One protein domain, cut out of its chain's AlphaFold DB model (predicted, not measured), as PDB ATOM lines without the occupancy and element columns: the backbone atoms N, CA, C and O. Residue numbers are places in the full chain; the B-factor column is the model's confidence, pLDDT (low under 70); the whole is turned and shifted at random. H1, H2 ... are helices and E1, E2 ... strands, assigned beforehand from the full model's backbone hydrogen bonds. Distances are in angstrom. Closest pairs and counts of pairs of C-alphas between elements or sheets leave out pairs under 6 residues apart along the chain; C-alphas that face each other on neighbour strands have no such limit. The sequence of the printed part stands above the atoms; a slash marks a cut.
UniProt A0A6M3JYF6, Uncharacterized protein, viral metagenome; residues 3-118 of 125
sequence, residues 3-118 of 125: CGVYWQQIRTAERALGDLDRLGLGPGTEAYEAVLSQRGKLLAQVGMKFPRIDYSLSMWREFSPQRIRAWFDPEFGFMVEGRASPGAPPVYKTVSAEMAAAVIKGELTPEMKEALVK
ATOM      1  N   CYS A   3      -9.140  63.805 -46.499       58.25
ATOM      2  CA  CYS A   3      -8.668  62.677 -45.679       58.25
ATOM      3  C   CYS A   3      -9.561  62.360 -44.465       58.25
ATOM      4  O   CYS A   3      -9.694  61.197 -44.108       58.25
ATOM      5  N   GLY A   4     -10.185  63.361 -43.833       71.31
ATOM      6  CA  GLY A   4     -10.974  63.150 -42.611       71.31
ATOM      7  C   GLY A   4     -12.234  62.302 -42.821       71.31
ATOM      8  O   GLY A   4     -12.544  61.457 -41.985       71.31
ATOM      9  N   VAL A   5     -12.912  62.486 -43.960       78.69
ATOM     10  CA  VAL A   5     -14.160  61.780 -44.293       78.69
ATOM     11  C   VAL A   5     -13.886  60.299 -44.542       78.69
ATOM     12  O   VAL A   5     -14.520  59.446 -43.926       78.69
ATOM     13  N   TYR A   6     -12.865  59.979 -45.340       78.38
ATOM     14  CA  TYR A   6     -12.497  58.587 -45.603       78.38
ATOM     15  C   TYR A   6     -12.066  57.846 -44.335       78.38
ATOM     16  O   TYR A   6     -12.470  56.707 -44.121       78.38
ATOM     17  N   TRP A   7     -11.317  58.496 -43.438       79.69
ATOM     18  CA  TRP A   7     -10.954  57.900 -42.147       79.69
ATOM     19  C   TRP A   7     -12.153  57.663 -41.223       79.69
ATOM     20  O   TRP A   7     -12.120  56.764 -40.382       79.69
ATOM     21  N   GLN A   8     -13.214  58.460 -41.338       84.62
ATOM     22  CA  GLN A   8     -14.460  58.202 -40.621       84.62
ATOM     23  C   GLN A   8     -15.201  57.005 -41.227       84.62
ATOM     24  O   GLN A   8     -15.547  56.088 -40.490       84.62
ATOM     25  N   GLN A   9     -15.341  56.960 -42.553       84.25
ATOM     26  CA  GLN A   9     -15.980  55.853 -43.274       84.25
ATOM     27  C   GLN A   9     -15.263  54.510 -43.043       84.25
ATOM     28  O   GLN A   9     -15.912  53.486 -42.840       84.25
ATOM     29  N   ILE A  10     -13.923  54.505 -43.003       85.50
ATOM     30  CA  ILE A  10     -13.124  53.313 -42.674       85.50
ATOM     31  C   ILE A  10     -13.467  52.806 -41.270       85.50
ATOM     32  O   ILE A  10     -13.741  51.621 -41.104       85.50
ATOM     33  N   ARG A  11     -13.522  53.698 -40.272       87.06
ATOM     34  CA  ARG A  11     -13.881  53.329 -38.892       87.06
ATOM     35  C   ARG A  11     -15.314  52.810 -38.783       87.06
ATOM     36  O   ARG A  11     -15.563  51.882 -38.017       87.06
ATOM     37  N   THR A  12     -16.247  53.375 -39.551       88.00
ATOM     38  CA  THR A  12     -17.622  52.864 -39.639       88.00
ATOM     39  C   THR A  12     -17.637  51.435 -40.180       88.00
ATOM     40  O   THR A  12     -18.276  50.567 -39.590       88.00
ATOM     41  N   ALA A  13     -16.883  51.160 -41.250       87.31
ATOM     42  CA  ALA A  13     -16.779  49.819 -41.822       87.31
ATOM     43  C   ALA A  13     -16.110  48.819 -40.862       87.31
ATOM     44  O   ALA A  13     -16.571  47.689 -40.734       87.31
ATOM     45  N   GLU A  14     -15.055  49.220 -40.146       89.06
ATOM     46  CA  GLU A  14     -14.403  48.373 -39.135       89.06
ATOM     47  C   GLU A  14     -15.344  48.013 -37.984       89.06
ATOM     48  O   GLU A  14     -15.402  46.851 -37.581       89.06
ATOM     49  N   ARG A  15     -16.125  48.982 -37.491       90.88
ATOM     50  CA  ARG A  15     -17.140  48.724 -36.464       90.88
ATOM     51  C   ARG A  15     -18.204  47.752 -36.971       90.88
ATOM     52  O   ARG A  15     -18.499  46.783 -36.285       90.88
ATOM     53  N   ALA A  16     -18.707  47.966 -38.188       88.38
ATOM     54  CA  ALA A  16     -19.704  47.092 -38.796       88.38
ATOM     55  C   ALA A  16     -19.205  45.644 -38.953       88.38
ATOM     56  O   ALA A  16     -19.962  44.714 -38.695       88.38
ATOM     57  N   LEU A  17     -17.932  45.433 -39.311       89.81
ATOM     58  CA  LEU A  17     -17.338  44.090 -39.350       89.81
ATOM     59  C   LEU A  17     -17.302  43.433 -37.964       89.81
ATOM     60  O   LEU A  17     -17.622  42.252 -37.847       89.81
ATOM     61  N   GLY A  18     -16.942  44.187 -36.920       88.94
ATOM     62  CA  GLY A  18     -16.964  43.695 -35.540       88.94
ATOM     63  C   GLY A  18     -18.375  43.344 -35.059       88.94
ATOM     64  O   GLY A  18     -18.572  42.312 -34.420       88.94
ATOM     65  N   ASP A  19     -19.368  44.162 -35.415       90.88
ATOM     66  CA  ASP A  19     -20.767  43.905 -35.074       90.88
ATOM     67  C   ASP A  19     -21.304  42.657 -35.788       90.88
ATOM     68  O   ASP A  19     -21.959  41.827 -35.158       90.88
ATOM     69  N   LEU A  20     -20.995  42.481 -37.078       88.12
ATOM     70  CA  LEU A  20     -21.390  41.291 -37.834       88.12
ATOM     71  C   LEU A  20     -20.782  40.014 -37.244       88.12
ATOM     72  O   LEU A  20     -21.509  39.043 -37.041       88.12
ATOM     73  N   ASP A  21     -19.492  40.029 -36.903       88.44
ATOM     74  CA  ASP A  21     -18.818  38.888 -36.273       88.44
ATOM     75  C   ASP A  21     -19.468  38.522 -34.928       88.44
ATOM     76  O   ASP A  21     -19.854  37.373 -34.703       88.44
ATOM     77  N   ARG A  22     -19.732  39.526 -34.076       92.12
ATOM     78  CA  ARG A  22     -20.448  39.352 -32.798       92.12
ATOM     79  C   ARG A  22     -21.846  38.756 -32.982       92.12
ATOM     80  O   ARG A  22     -22.324  38.020 -32.121       92.12
ATOM     81  N   LEU A  23     -22.511  39.086 -34.086       89.31
ATOM     82  CA  LEU A  23     -23.847  38.602 -34.427       89.31
ATOM     83  C   LEU A  23     -23.821  37.254 -35.166       89.31
ATOM     84  O   LEU A  23     -24.878  36.773 -35.575       89.31
ATOM     85  N   GLY A  24     -22.659  36.616 -35.319       87.75
ATOM     86  CA  GLY A  24     -22.519  35.319 -35.987       87.75
ATOM     87  C   GLY A  24     -22.578  35.396 -37.516       87.75
ATOM     88  O   GLY A  24     -22.788  34.379 -38.171       87.75
ATOM     89  N   LEU A  25     -22.410  36.591 -38.088       85.06
ATOM     90  CA  LEU A  25     -22.264  36.840 -39.522       85.06
ATOM     91  C   LEU A  25     -20.787  37.092 -39.845       85.06
ATOM     92  O   LEU A  25     -20.414  38.164 -40.309       85.06
ATOM     93  N   GLY A  26     -19.936  36.115 -39.536       84.00
ATOM     94  CA  GLY A  26     -18.488  36.226 -39.705       84.00
ATOM     95  C   GLY A  26     -18.007  36.099 -41.163       84.00
ATOM     96  O   GLY A  26     -18.815  36.105 -42.106       84.00
ATOM     97  N   PRO A  27     -16.682  35.950 -41.353       74.69
ATOM     98  CA  PRO A  27     -16.066  35.703 -42.656       74.69
ATOM     99  C   PRO A  27     -16.709  34.503 -43.365       74.69
ATOM    100  O   PRO A  27     -16.896  33.449 -42.758       74.69
ATOM    101  N   GLY A  28     -17.065  34.662 -44.643       74.44
ATOM    102  CA  GLY A  28     -17.812  33.657 -45.413       74.44
ATOM    103  C   GLY A  28     -19.322  33.904 -45.512       74.44
ATOM    104  O   GLY A  28     -19.985  33.253 -46.319       74.44
ATOM    105  N   THR A  29     -19.873  34.867 -44.764       81.12
ATOM    106  CA  THR A  29     -21.210  35.399 -45.063       81.12
ATOM    107  C   THR A  29     -21.122  36.509 -46.106       81.12
ATOM    108  O   THR A  29     -20.230  37.356 -46.057       81.12
ATOM    109  N   GLU A  30     -22.083  36.563 -47.031       80.31
ATOM    110  CA  GLU A  30     -22.110  37.602 -48.075       80.31
ATOM    111  C   GLU A  30     -22.142  39.027 -47.498       80.31
ATOM    112  O   GLU A  30     -21.689  39.973 -48.143       80.31
ATOM    113  N   ALA A  31     -22.668  39.194 -46.280       78.06
ATOM    114  CA  ALA A  31     -22.819  40.497 -45.636       78.06
ATOM    115  C   ALA A  31     -21.458  41.003 -45.176       78.06
ATOM    116  O   ALA A  31     -21.080  42.142 -45.451       78.06
ATOM    117  N   TYR A  32     -20.707  40.116 -44.525       85.00
ATOM    118  CA  TYR A  32     -19.356  40.388 -44.076       85.00
ATOM    119  C   TYR A  32     -18.440  40.708 -45.257       85.00
ATOM    120  O   TYR A  32     -17.753  41.728 -45.244       85.00
ATOM    121  N   GLU A  33     -18.494  39.897 -46.318       85.56
ATOM    122  CA  GLU A  33     -17.698  40.111 -47.532       85.56
ATOM    123  C   GLU A  33     -18.039  41.440 -48.227       85.56
ATOM    124  O   GLU A  33     -17.147  42.142 -48.712       85.56
ATOM    125  N   ALA A  34     -19.314  41.847 -48.231       81.19
ATOM    126  CA  ALA A  34     -19.727  43.132 -48.792       81.19
ATOM    127  C   ALA A  34     -19.142  44.324 -48.011       81.19
ATOM    128  O   ALA A  34     -18.587  45.244 -48.621       81.19
ATOM    129  N   VAL A  35     -19.210  44.307 -46.674       85.00
ATOM    130  CA  VAL A  35     -18.609  45.359 -45.830       85.00
ATOM    131  C   VAL A  35     -17.084  45.356 -45.970       85.00
ATOM    132  O   VAL A  35     -16.463  46.415 -46.100       85.00
ATOM    133  N   LEU A  36     -16.470  44.172 -46.019       85.88
ATOM    134  CA  LEU A  36     -15.032  43.996 -46.191       85.88
ATOM    135  C   LEU A  36     -14.542  44.572 -47.530       85.88
ATOM    136  O   LEU A  36     -13.546  45.301 -47.566       85.88
ATOM    137  N   SER A  37     -15.278  44.316 -48.614       84.81
ATOM    138  CA  SER A  37     -15.047  44.887 -49.947       84.81
ATOM    139  C   SER A  37     -15.123  46.419 -49.927       84.81
ATOM    140  O   SER A  37     -14.221  47.093 -50.438       84.81
ATOM    141  N   GLN A  38     -16.138  46.998 -49.271       83.81
ATOM    142  CA  GLN A  38     -16.256  48.457 -49.124       83.81
ATOM    143  C   GLN A  38     -15.092  49.056 -48.328       83.81
ATOM    144  O   GLN A  38     -14.487  50.035 -48.770       83.81
ATOM    145  N   ARG A  39     -14.695  48.428 -47.213       86.19
ATOM    146  CA  ARG A  39     -13.503  48.832 -46.449       86.19
ATOM    147  C   ARG A  39     -12.254  48.839 -47.332       86.19
ATOM    148  O   ARG A  39     -11.486  49.797 -47.300       86.19
ATOM    149  N   GLY A  40     -12.057  47.797 -48.143       81.31
ATOM    150  CA  GLY A  40     -10.930  47.698 -49.075       81.31
ATOM    151  C   GLY A  40     -10.888  48.840 -50.098       81.31
ATOM    152  O   GLY A  40      -9.817  49.391 -50.358       81.31
ATOM    153  N   LYS A  41     -12.047  49.248 -50.633       83.44
ATOM    154  CA  LYS A  41     -12.160  50.392 -51.557       83.44
ATOM    155  C   LYS A  41     -11.806  51.714 -50.878       83.44
ATOM    156  O   LYS A  41     -11.045  52.494 -51.444       83.44
ATOM    157  N   LEU A  42     -12.304  51.942 -49.662       82.12
ATOM    158  CA  LEU A  42     -12.001  53.147 -48.880       82.12
ATOM    159  C   LEU A  42     -10.511  53.240 -48.534       82.12
ATOM    160  O   LEU A  42      -9.891  54.287 -48.716       82.12
ATOM    161  N   LEU A  43      -9.910  52.125 -48.111       81.38
ATOM    162  CA  LEU A  43      -8.474  52.039 -47.841       81.38
ATOM    163  C   LEU A  43      -7.646  52.353 -49.096       81.38
ATOM    164  O   LEU A  43      -6.685  53.120 -49.025       81.38
ATOM    165  N   ALA A  44      -8.063  51.850 -50.263       79.62
ATOM    166  CA  ALA A  44      -7.409  52.170 -51.528       79.62
ATOM    167  C   ALA A  44      -7.480  53.670 -51.870       79.62
ATOM    168  O   ALA A  44      -6.509  54.210 -52.402       79.62
ATOM    169  N   GLN A  45      -8.582  54.356 -51.534       76.62
ATOM    170  CA  GLN A  45      -8.730  55.801 -51.756       76.62
ATOM    171  C   GLN A  45      -7.816  56.652 -50.864       76.62
ATOM    172  O   GLN A  45      -7.391  57.725 -51.289       76.62
ATOM    173  N   VAL A  46      -7.436  56.163 -49.679       77.50
ATOM    174  CA  VAL A  46      -6.446  56.824 -48.802       77.50
ATOM    175  C   VAL A  46      -5.007  56.340 -49.032       77.50
ATOM    176  O   VAL A  46      -4.115  56.639 -48.242       77.50
ATOM    177  N   GLY A  47      -4.757  55.606 -50.123       70.75
ATOM    178  CA  GLY A  47      -3.420  55.158 -50.521       70.75
ATOM    179  C   GLY A  47      -2.950  53.844 -49.883       70.75
ATOM    180  O   GLY A  47      -1.811  53.440 -50.113       70.75
ATOM    181  N   MET A  48      -3.803  53.141 -49.132       68.62
ATOM    182  CA  MET A  48      -3.507  51.817 -48.571       68.62
ATOM    183  C   MET A  48      -4.006  50.708 -49.509       68.62
ATOM    184  O   MET A  48      -5.206  50.505 -49.679       68.62
ATOM    185  N   LYS A  49      -3.090  49.964 -50.139       55.34
ATOM    186  CA  LYS A  49      -3.441  48.860 -51.047       55.34
ATOM    187  C   LYS A  49      -3.598  47.544 -50.283       55.34
ATOM    188  O   LYS A  49      -2.612  46.989 -49.814       55.34
ATOM    189  N   PHE A  50      -4.818  47.013 -50.250       51.56
ATOM    190  CA  PHE A  50      -5.091  45.606 -49.944       51.56
ATOM    191  C   PHE A  50      -5.396  44.841 -51.243       51.56
ATOM    192  O   PHE A  50      -5.891  45.454 -52.198       51.56
ATOM    193  N   PRO A  51      -5.099  43.527 -51.322       45.81
ATOM    194  CA  PRO A  51      -5.514  42.714 -52.456       45.81
ATOM    195  C   PRO A  51      -7.033  42.822 -52.620       45.81
ATOM    196  O   PRO A  51      -7.787  42.574 -51.680       45.81
ATOM    197  N   ARG A  52      -7.473  43.272 -53.800       43.47
ATOM    198  CA  ARG A  52      -8.894  43.460 -54.099       43.47
ATOM    199  C   ARG A  52      -9.547  42.093 -54.223       43.47
ATOM    200  O   ARG A  52      -9.181  41.330 -55.113       43.47
ATOM    201  N   ILE A  53     -10.538  41.829 -53.385       43.84
ATOM    202  CA  ILE A  53     -11.563  40.844 -53.699       43.84
ATOM    203  C   ILE A  53     -12.800  41.658 -54.070       43.84
ATOM    204  O   ILE A  53     -13.420  42.300 -53.223       43.84
ATOM    205  N   ASP A  54     -13.076  41.739 -55.370       38.91
ATOM    206  CA  ASP A  54     -14.243  42.436 -55.910       38.91
ATOM    207  C   ASP A  54     -15.501  41.603 -55.623       38.91
ATOM    208  O   ASP A  54     -15.965  40.834 -56.458       38.91
ATOM    209  N   TYR A  55     -16.081  41.772 -54.435       38.12
ATOM    210  CA  TYR A  55     -17.488  41.445 -54.214       38.12
ATOM    211  C   TYR A  55     -18.287  42.718 -54.475       38.12
ATOM    212  O   TYR A  55     -18.409  43.612 -53.632       38.12
ATOM    213  N   SER A  56     -18.717  42.868 -55.727       39.03
ATOM    214  CA  SER A  56     -19.662  43.901 -56.129       39.03
ATOM    215  C   SER A  56     -21.037  43.589 -55.535       39.03
ATOM    216  O   SER A  56     -21.396  42.429 -55.363       39.03
ATOM    217  N   LEU A  57     -21.785  44.659 -55.247       39.75
ATOM    218  CA  LEU A  57     -23.156  44.807 -54.718       39.75
ATOM    219  C   LEU A  57     -24.264  43.886 -55.301       39.75
ATOM    220  O   LEU A  57     -25.449  44.090 -55.050       39.75
ATOM    221  N   SER A  58     -23.902  42.909 -56.121       38.25
ATOM    222  CA  SER A  58     -24.748  42.170 -57.047       38.25
ATOM    223  C   SER A  58     -25.574  41.053 -56.399       38.25
ATOM    224  O   SER A  58     -26.601  40.690 -56.964       38.25
ATOM    225  N   MET A  59     -25.178  40.519 -55.235       40.25
ATOM    226  CA  MET A  59     -25.801  39.302 -54.672       40.25
ATOM    227  C   MET A  59     -26.838  39.515 -53.562       40.25
ATOM    228  O   MET A  59     -27.491  38.571 -53.150       40.25
ATOM    229  N   TRP A  60     -27.135  40.751 -53.157       43.44
ATOM    230  CA  TRP A  60     -28.225  40.998 -52.191       43.44
ATOM    231  C   TRP A  60     -29.612  41.101 -52.843       43.44
ATOM    232  O   TRP A  60     -30.598  41.460 -52.199       43.44
ATOM    233  N   ARG A  61     -29.706  40.804 -54.145       41.59
ATOM    234  CA  ARG A  61     -30.963  40.854 -54.900       41.59
ATOM    235  C   ARG A  61     -31.891  39.665 -54.643       41.59
ATOM    236  O   ARG A  61     -33.078  39.813 -54.929       41.59
ATOM    237  N   GLU A  62     -31.401  38.546 -54.106       38.38
ATOM    238  CA  GLU A  62     -32.161  37.283 -54.112       38.38
ATOM    239  C   GLU A  62     -32.421  36.634 -52.748       38.38
ATOM    240  O   GLU A  62     -33.237  35.715 -52.674       38.38
ATOM    241  N   PHE A  63     -31.883  37.159 -51.642       41.06
ATOM    242  CA  PHE A  63     -32.307  36.729 -50.304       41.06
ATOM    243  C   PHE A  63     -33.578  37.454 -49.874       41.06
ATOM    244  O   PHE A  63     -33.574  38.313 -49.000       41.06
ATOM    245  N   SER A  64     -34.667  37.103 -50.559       37.03
ATOM    246  CA  SER A  64     -36.035  36.986 -50.054       37.03
ATOM    247  C   SER A  64     -37.036  37.456 -51.117       37.03
ATOM    248  O   SER A  64     -36.926  38.575 -51.621       37.03
ATOM    249  N   PRO A  65     -38.106  36.695 -51.406       45.59
ATOM    250  CA  PRO A  65     -39.270  37.221 -52.127       45.59
ATOM    251  C   PRO A  65     -39.997  38.348 -51.351       45.59
ATOM    252  O   PRO A  65     -41.055  38.822 -51.763       45.59
ATOM    253  N   GLN A  66     -39.466  38.776 -50.203       53.22
ATOM    254  CA  GLN A  66     -40.111  39.655 -49.248       53.22
ATOM    255  C   GLN A  66     -39.447  41.025 -49.316       53.22
ATOM    256  O   GLN A  66     -38.275  41.159 -49.012       53.22
ATOM    257  N   ARG A  67     -40.224  42.016 -49.752       67.19
ATOM    258  CA  ARG A  67     -40.472  43.354 -49.180       67.19
ATOM    259  C   ARG A  67     -39.385  44.131 -48.401       67.19
ATOM    260  O   ARG A  67     -39.598  45.322 -48.252       67.19
ATOM    261  N   ILE A  68     -38.301  43.557 -47.883       75.56
ATOM    262  CA  ILE A  68     -37.330  44.211 -46.995       75.56
ATOM    263  C   ILE A  68     -35.910  43.737 -47.340       75.56
ATOM    264  O   ILE A  68     -35.651  42.537 -47.345       75.56
ATOM    265  N   ARG A  69     -34.990  44.665 -47.620       78.69
ATOM    266  CA  ARG A  69     -33.584  44.388 -47.981       78.69
ATOM    267  C   ARG A  69     -32.636  45.185 -47.104       78.69
ATOM    268  O   ARG A  69     -32.938  46.341 -46.856       78.69
ATOM    269  N   ALA A  70     -31.495  44.618 -46.713       81.94
ATOM    270  CA  ALA A  70     -30.448  45.318 -45.965       81.94
ATOM    271  C   ALA A  70     -29.146  45.435 -46.777       81.94
ATOM    272  O   ALA A  70     -28.794  44.515 -47.514       81.94
ATOM    273  N   TRP A  71     -28.422  46.546 -46.637       80.56
ATOM    274  CA  TRP A  71     -27.056  46.729 -47.151       80.56
ATOM    275  C   TRP A  71     -26.253  47.645 -46.226       80.56
ATOM    276  O   TRP A  71     -26.787  48.246 -45.298       80.56
ATOM    277  N   PHE A  72     -24.952  47.744 -46.482       80.81
ATOM    278  CA  PHE A  72     -24.069  48.662 -45.776       80.81
ATOM    279  C   PHE A  72     -23.704  49.852 -46.659       80.81
ATOM    280  O   PHE A  72     -23.287  49.678 -47.808       80.81
ATOM    281  N   ASP A  73     -23.829  51.045 -46.093       82.12
ATOM    282  CA  ASP A  73     -23.401  52.308 -46.667       82.12
ATOM    283  C   ASP A  73     -22.265  52.915 -45.814       82.12
ATOM    284  O   ASP A  73     -22.402  53.023 -44.594       82.12
ATOM    285  N   PRO A  74     -21.127  53.315 -46.407       69.50
ATOM    286  CA  PRO A  74     -20.012  53.891 -45.655       69.50
ATOM    287  C   PRO A  74     -20.320  55.195 -44.906       69.50
ATOM    288  O   PRO A  74     -19.656  55.487 -43.909       69.50
ATOM    289  N   GLU A  75     -21.272  55.992 -45.395       70.94
ATOM    290  CA  GLU A  75     -21.670  57.270 -44.799       70.94
ATOM    291  C   GLU A  75     -22.714  57.068 -43.702       70.94
ATOM    292  O   GLU A  75     -22.607  57.674 -42.634       70.94
ATOM    293  N   PHE A  76     -23.687  56.185 -43.942       71.44
ATOM    294  CA  PHE A  76     -24.872  56.047 -43.090       71.44
ATOM    295  C   PHE A  76     -24.899  54.779 -42.219       71.44
ATOM    296  O   PHE A  76     -25.721  54.678 -41.309       71.44
ATOM    297  N   GLY A  77     -23.995  53.824 -42.443       80.25
ATOM    298  CA  GLY A  77     -23.977  52.534 -41.751       80.25
ATOM    299  C   GLY A  77     -24.924  51.516 -42.388       80.25
ATOM    300  O   GLY A  77     -25.058  51.454 -43.609       80.25
ATOM    301  N   PHE A  78     -25.565  50.666 -41.582       83.94
ATOM    302  CA  PHE A  78     -26.531  49.707 -42.118       83.94
ATOM    303  C   PHE A  78     -27.822  50.403 -42.535       83.94
ATOM    304  O   PHE A  78     -28.410  51.179 -41.784       83.94
ATOM    305  N   MET A  79     -28.271  50.077 -43.738       84.19
ATOM    306  CA  MET A  79     -29.446  50.634 -44.379       84.19
ATOM    307  C   MET A  79     -30.420  49.517 -44.729       84.19
ATOM    308  O   MET A  79     -30.002  48.410 -45.073       84.19
ATOM    309  N   VAL A  80     -31.715  49.820 -44.676       84.19
ATOM    310  CA  VAL A  80     -32.790  48.929 -45.107       84.19
ATOM    311  C   VAL A  80     -33.721  49.626 -46.097       84.19
ATOM    312  O   VAL A  80     -34.062  50.790 -45.914       84.19
ATOM    313  N   GLU A  81     -34.162  48.891 -47.119       83.94
ATOM    314  CA  GLU A  81     -35.262  49.241 -48.024       83.94
ATOM    315  C   GLU A  81     -36.456  48.345 -47.692       83.94
ATOM    316  O   GLU A  81     -36.400  47.142 -47.948       83.94
ATOM    317  N   GLY A  82     -37.533  48.918 -47.157       83.94
ATOM    318  CA  GLY A  82     -38.803  48.242 -46.901       83.94
ATOM    319  C   GLY A  82     -39.906  48.651 -47.884       83.94
ATOM    320  O   GLY A  82     -39.975  49.794 -48.323       83.94
ATOM    321  N   ARG A  83     -40.810  47.730 -48.227       80.44
ATOM    322  CA  ARG A  83     -42.001  47.959 -49.060       80.44
ATOM    323  C   ARG A  83     -43.222  47.312 -48.429       80.44
ATOM    324  O   ARG A  83     -43.234  46.108 -48.187       80.44
ATOM    325  N   ALA A  84     -44.292  48.081 -48.244       77.00
ATOM    326  CA  ALA A  84     -45.536  47.560 -47.673       77.00
ATOM    327  C   ALA A  84     -46.154  46.434 -48.531       77.00
ATOM    328  O   ALA A  84     -46.649  45.433 -48.005       77.00
ATOM    329  N   SER A  85     -46.072  46.554 -49.859       71.50
ATOM    330  CA  SER A  85     -46.554  45.574 -50.838       71.50
ATOM    331  C   SER A  85     -45.697  45.594 -52.118       71.50
ATOM    332  O   SER A  85     -44.942  46.546 -52.339       71.50
ATOM    333  N   PRO A  86     -45.764  44.556 -52.977       70.56
ATOM    334  CA  PRO A  86     -45.144  44.606 -54.300       70.56
ATOM    335  C   PRO A  86     -45.642  45.829 -55.086       70.56
ATOM    336  O   PRO A  86     -46.845  46.020 -55.233       70.56
ATOM    337  N   GLY A  87     -44.718  46.666 -55.562       68.62
ATOM    338  CA  GLY A  87     -45.035  47.911 -56.274       68.62
ATOM    339  C   GLY A  87     -45.252  49.145 -55.386       68.62
ATOM    340  O   GLY A  87     -45.291  50.250 -55.919       68.62
ATOM    341  N   ALA A  88     -45.323  49.001 -54.056       75.06
ATOM    342  CA  ALA A  88     -45.372  50.152 -53.153       75.06
ATOM    343  C   ALA A  88     -44.059  50.960 -53.192       75.06
ATOM    344  O   ALA A  88     -42.994  50.372 -53.442       75.06
ATOM    345  N   PRO A  89     -44.106  52.277 -52.909       78.56
ATOM    346  CA  PRO A  89     -42.906  53.086 -52.734       78.56
ATOM    347  C   PRO A  89     -41.963  52.475 -51.685       78.56
ATOM    348  O   PRO A  89     -42.439  51.984 -50.658       78.56
ATOM    349  N   PRO A  90     -40.642  52.466 -51.939       82.12
ATOM    350  CA  PRO A  90     -39.670  52.024 -50.951       82.12
ATOM    351  C   PRO A  90     -39.558  53.026 -49.799       82.12
ATOM    352  O   PRO A  90     -39.579  54.237 -50.013       82.12
ATOM    353  N   VAL A  91     -39.378  52.501 -48.593       83.69
ATOM    354  CA  VAL A  91     -38.994  53.241 -47.393       83.69
ATOM    355  C   VAL A  91     -37.546  52.897 -47.082       83.69
ATOM    356  O   VAL A  91     -37.208  51.723 -46.944       83.69
ATOM    357  N   TYR A  92     -36.700  53.917 -46.995       84.31
ATOM    358  CA  TYR A  92     -35.280  53.778 -46.690       84.31
ATOM    359  C   TYR A  92     -35.026  54.174 -45.242       84.31
ATOM    360  O   TYR A  92     -35.446  55.256 -44.839       84.31
ATOM    361  N   LYS A  93     -34.336  53.323 -44.477       86.19
ATOM    362  CA  LYS A  93     -33.993  53.602 -43.076       86.19
ATOM    363  C   LYS A  93     -32.565  53.223 -42.756       86.19
ATOM    364  O   LYS A  93     -32.099  52.174 -43.196       86.19
ATOM    365  N   THR A  94     -31.917  54.028 -41.924       87.88
ATOM    366  CA  THR A  94     -30.746  53.580 -41.173       87.88
ATOM    367  C   THR A  94     -31.205  52.655 -40.052       87.88
ATOM    368  O   THR A  94     -32.223  52.890 -39.400       87.88
ATOM    369  N   VAL A  95     -30.478  51.566 -39.842       86.62
ATOM    370  CA  VAL A  95     -30.817  50.558 -38.836       86.62
ATOM    371  C   VAL A  95     -29.585  50.156 -38.034       86.62
ATOM    372  O   VAL A  95     -28.447  50.360 -38.457       86.62
ATOM    373  N   SER A  96     -29.809  49.564 -36.861       91.31
ATOM    374  CA  SER A  96     -28.720  48.976 -36.083       91.31
ATOM    375  C   SER A  96     -28.189  47.699 -36.744       91.31
ATOM    376  O   SER A  96     -28.860  47.084 -37.579       91.31
ATOM    377  N   ALA A  97     -26.993  47.267 -36.337       86.44
ATOM    378  CA  ALA A  97     -26.413  46.016 -36.811       86.44
ATOM    379  C   ALA A  97     -27.279  44.798 -36.442       86.44
ATOM    380  O   ALA A  97     -27.385  43.865 -37.231       86.44
ATOM    381  N   GLU A  98     -27.950  44.820 -35.286       90.38
ATOM    382  CA  GLU A  98     -28.880  43.767 -34.855       90.38
ATOM    383  C   GLU A  98     -30.081  43.659 -35.795       90.38
ATOM    384  O   GLU A  98     -30.440  42.561 -36.218       90.38
ATOM    385  N   MET A  99     -30.685  44.796 -36.149       87.50
ATOM    386  CA  MET A  99     -31.809  44.831 -37.081       87.50
ATOM    387  C   MET A  99     -31.369  44.387 -38.478       87.50
ATOM    388  O   MET A  99     -32.043  43.567 -39.099       87.50
ATOM    389  N   ALA A 100     -30.217  44.865 -38.956       85.44
ATOM    390  CA  ALA A 100     -29.645  44.415 -40.220       85.44
ATOM    391  C   ALA A 100     -29.403  42.899 -40.212       85.44
ATOM    392  O   ALA A 100     -29.819  42.211 -41.139       85.44
ATOM    393  N   ALA A 101     -28.816  42.357 -39.142       82.94
ATOM    394  CA  ALA A 101     -28.601  40.922 -38.994       82.94
ATOM    395  C   ALA A 101     -29.916  40.133 -38.983       82.94
ATOM    396  O   ALA A 101     -29.987  39.087 -39.622       82.94
ATOM    397  N   ALA A 102     -30.966  40.635 -38.331       85.56
ATOM    398  CA  ALA A 102     -32.281  39.997 -38.349       85.56
ATOM    399  C   ALA A 102     -32.898  39.978 -39.759       85.56
ATOM    400  O   ALA A 102     -33.458  38.960 -40.163       85.56
ATOM    401  N   VAL A 103     -32.748  41.057 -40.542       84.81
ATOM    402  CA  VAL A 103     -33.141  41.071 -41.965       84.81
ATOM    403  C   VAL A 103     -32.348  40.018 -42.741       84.81
ATOM    404  O   VAL A 103     -32.940  39.197 -43.436       84.81
ATOM    405  N   ILE A 104     -31.021  40.017 -42.587       81.19
ATOM    406  CA  ILE A 104     -30.088  39.128 -43.293       81.19
ATOM    407  C   ILE A 104     -30.384  37.651 -43.009       81.19
ATOM    408  O   ILE A 104     -30.393  36.831 -43.922       81.19
ATOM    409  N   LYS A 105     -30.647  37.310 -41.746       81.69
ATOM    410  CA  LYS A 105     -30.944  35.940 -41.312       81.69
ATOM    411  C   LYS A 105     -32.392  35.519 -41.575       81.69
ATOM    412  O   LYS A 105     -32.726  34.352 -41.401       81.69
ATOM    413  N   GLY A 106     -33.262  36.449 -41.977       81.12
ATOM    414  CA  GLY A 106     -34.695  36.197 -42.126       81.12
ATOM    415  C   GLY A 106     -35.448  36.056 -40.794       81.12
ATOM    416  O   GLY A 106     -36.567  35.550 -40.773       81.12
ATOM    417  N   GLU A 107     -34.870  36.533 -39.692       85.44
ATOM    418  CA  GLU A 107     -35.375  36.424 -38.314       85.44
ATOM    419  C   GLU A 107     -36.219  37.650 -37.908       85.44
ATOM    420  O   GLU A 107     -36.169  38.128 -36.777       85.44
ATOM    421  N   LEU A 108     -36.994  38.206 -38.844       82.38
ATOM    422  CA  LEU A 108     -37.821  39.390 -38.594       82.38
ATOM    423  C   LEU A 108     -39.161  39.025 -37.948       82.38
ATOM    424  O   LEU A 108     -39.975  38.320 -38.559       82.38
ATOM    425  N   THR A 109     -39.445  39.601 -36.777       86.69
ATOM    426  CA  THR A 109     -40.786  39.546 -36.175       86.69
ATOM    427  C   THR A 109     -41.783  40.414 -36.962       86.69
ATOM    428  O   THR A 109     -41.371  41.283 -37.740       86.69
ATOM    429  N   PRO A 110     -43.104  40.208 -36.800       84.31
ATOM    430  CA  PRO A 110     -44.119  41.063 -37.419       84.31
ATOM    431  C   PRO A 110     -43.931  42.557 -37.115       84.31
ATOM    432  O   PRO A 110     -44.022  43.378 -38.025       84.31
ATOM    433  N   GLU A 111     -43.583  42.897 -35.876       86.75
ATOM    434  CA  GLU A 111     -43.370  44.273 -35.413       86.75
ATOM    435  C   GLU A 111     -42.149  44.903 -36.093       86.75
ATOM    436  O   GLU A 111     -42.197  46.048 -36.543       86.75
ATOM    437  N   MET A 112     -41.062  44.136 -36.241       87.06
ATOM    438  CA  MET A 112     -39.875  44.584 -36.976       87.06
ATOM    439  C   MET A 112     -40.212  44.843 -38.445       87.06
ATOM    440  O   MET A 112     -39.788  45.849 -39.009       87.06
ATOM    441  N   LYS A 113     -41.014  43.976 -39.074       84.50
ATOM    442  CA  LYS A 113     -41.444  44.174 -40.468       84.50
ATOM    443  C   LYS A 113     -42.270  45.445 -40.620       84.50
ATOM    444  O   LYS A 113     -42.027  46.199 -41.556       84.50
ATOM    445  N   GLU A 114     -43.211  45.687 -39.712       85.50
ATOM    446  CA  GLU A 114     -44.040  46.894 -39.725       85.50
ATOM    447  C   GLU A 114     -43.189  48.163 -39.572       85.50
ATOM    448  O   GLU A 114     -43.321  49.101 -40.361       85.50
ATOM    449  N   ALA A 115     -42.241  48.156 -38.633       86.19
ATOM    450  CA  ALA A 115     -41.337  49.278 -38.402       86.19
ATOM    451  C   ALA A 115     -40.459  49.611 -39.623       86.19
ATOM    452  O   ALA A 115     -40.157  50.783 -39.859       86.19
ATOM    453  N   LEU A 116     -40.060  48.605 -40.407       84.69
ATOM    454  CA  LEU A 116     -39.198  48.776 -41.582       84.69
ATOM    455  C   LEU A 116     -39.951  49.238 -42.838       84.69
ATOM    456  O   LEU A 116     -39.325  49.763 -43.756       84.69
ATOM    457  N   VAL A 117     -41.275  49.065 -42.897       85.88
ATOM    458  CA  VAL A 117     -42.098  49.496 -44.047       85.88
ATOM    459  C   VAL A 117     -42.893  50.773 -43.789       85.88
ATOM    460  O   VAL A 117     -43.415  51.357 -44.737       85.88
ATOM    461  N   LYS A 118     -43.006  51.215 -42.531       84.38
ATOM    462  CA  LYS A 118     -43.634  52.491 -42.174       84.38
ATOM    463  C   LYS A 118     -42.608  53.624 -42.328       84.38
ATOM    464  O   LYS A 118     -41.539  53.511 -41.735       84.38
TER     465      LYS A 118
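This is residues 3 to 118 of the 125 residues of an uncharacterized protein of viral metagenome (UniProt A0A6M3JYF6). A small antiparallel sheet, E1 E2 E3, has the short helices H3 and H4 over one face, and a helical hairpin, H1 and H2, packs at its E1-to-E2 turn end and extends the length. From H2 the long link, residues 46 to 67, runs back along the domain to E1. The printed part has 116 residues with four named helices and three named strands, in the order H1 H2 E1 E2 E3 H3 H4, class mixed. It is compact, radius of gyration of the C-alphas 14.7 A, yet elongated, spanning 44 by 27 by 24 A.

Find C-alpha 68 at (-37.330, 44.211, -46.995), where E1, residues 68 to 73, begins its 16.1 A. E2, 77 to 82, covers 16.3 A, and E3 is 91 to 94. H1, 3 to 22, starts at (-8.668, 62.677, -45.679) and runs 29.1 A; H2, 30 to 45, runs 22.9 A. H3 is 97 to 105; H4, 110 to 117, ends at (-42.098, 49.496, -44.047).

The sheet is a meander, each strand the antiparallel neighbour of the one before: look for N 71 and O 79 at 2.9 A, and N 80 and O 93 at 2.8 A. H3 lies over E1 and E2 at a height of 8.5 A over the sheet, closest at C-alphas 70 and 100, 5.9 A. On the same face H4 stands up from the sheet, closest to E2 at C-alphas 82 and 117, 4.5 A. H1 and H2 touch at C-alphas 13 and 39, 5.8 A, a shallow tilt of 20 degrees, opposite ways. H1 touches H3 with residues 16 to 20 alone, closest C-alphas 19 and 97, 6.3 A. H2 is on the sheet, closest at C-alphas 35 and 72, 6.4 A. In H1, H2, H3 and H4 every O i to N i+4 pair is within hydrogen-bond range.

The farthest C-alphas, of Gly 47 and Pro 110, are 45.0 A apart. The printed part has no cut, and H2 to E1 is the long link. Confidence is under 70 at residues 3, 48 to 67, 74 and 87.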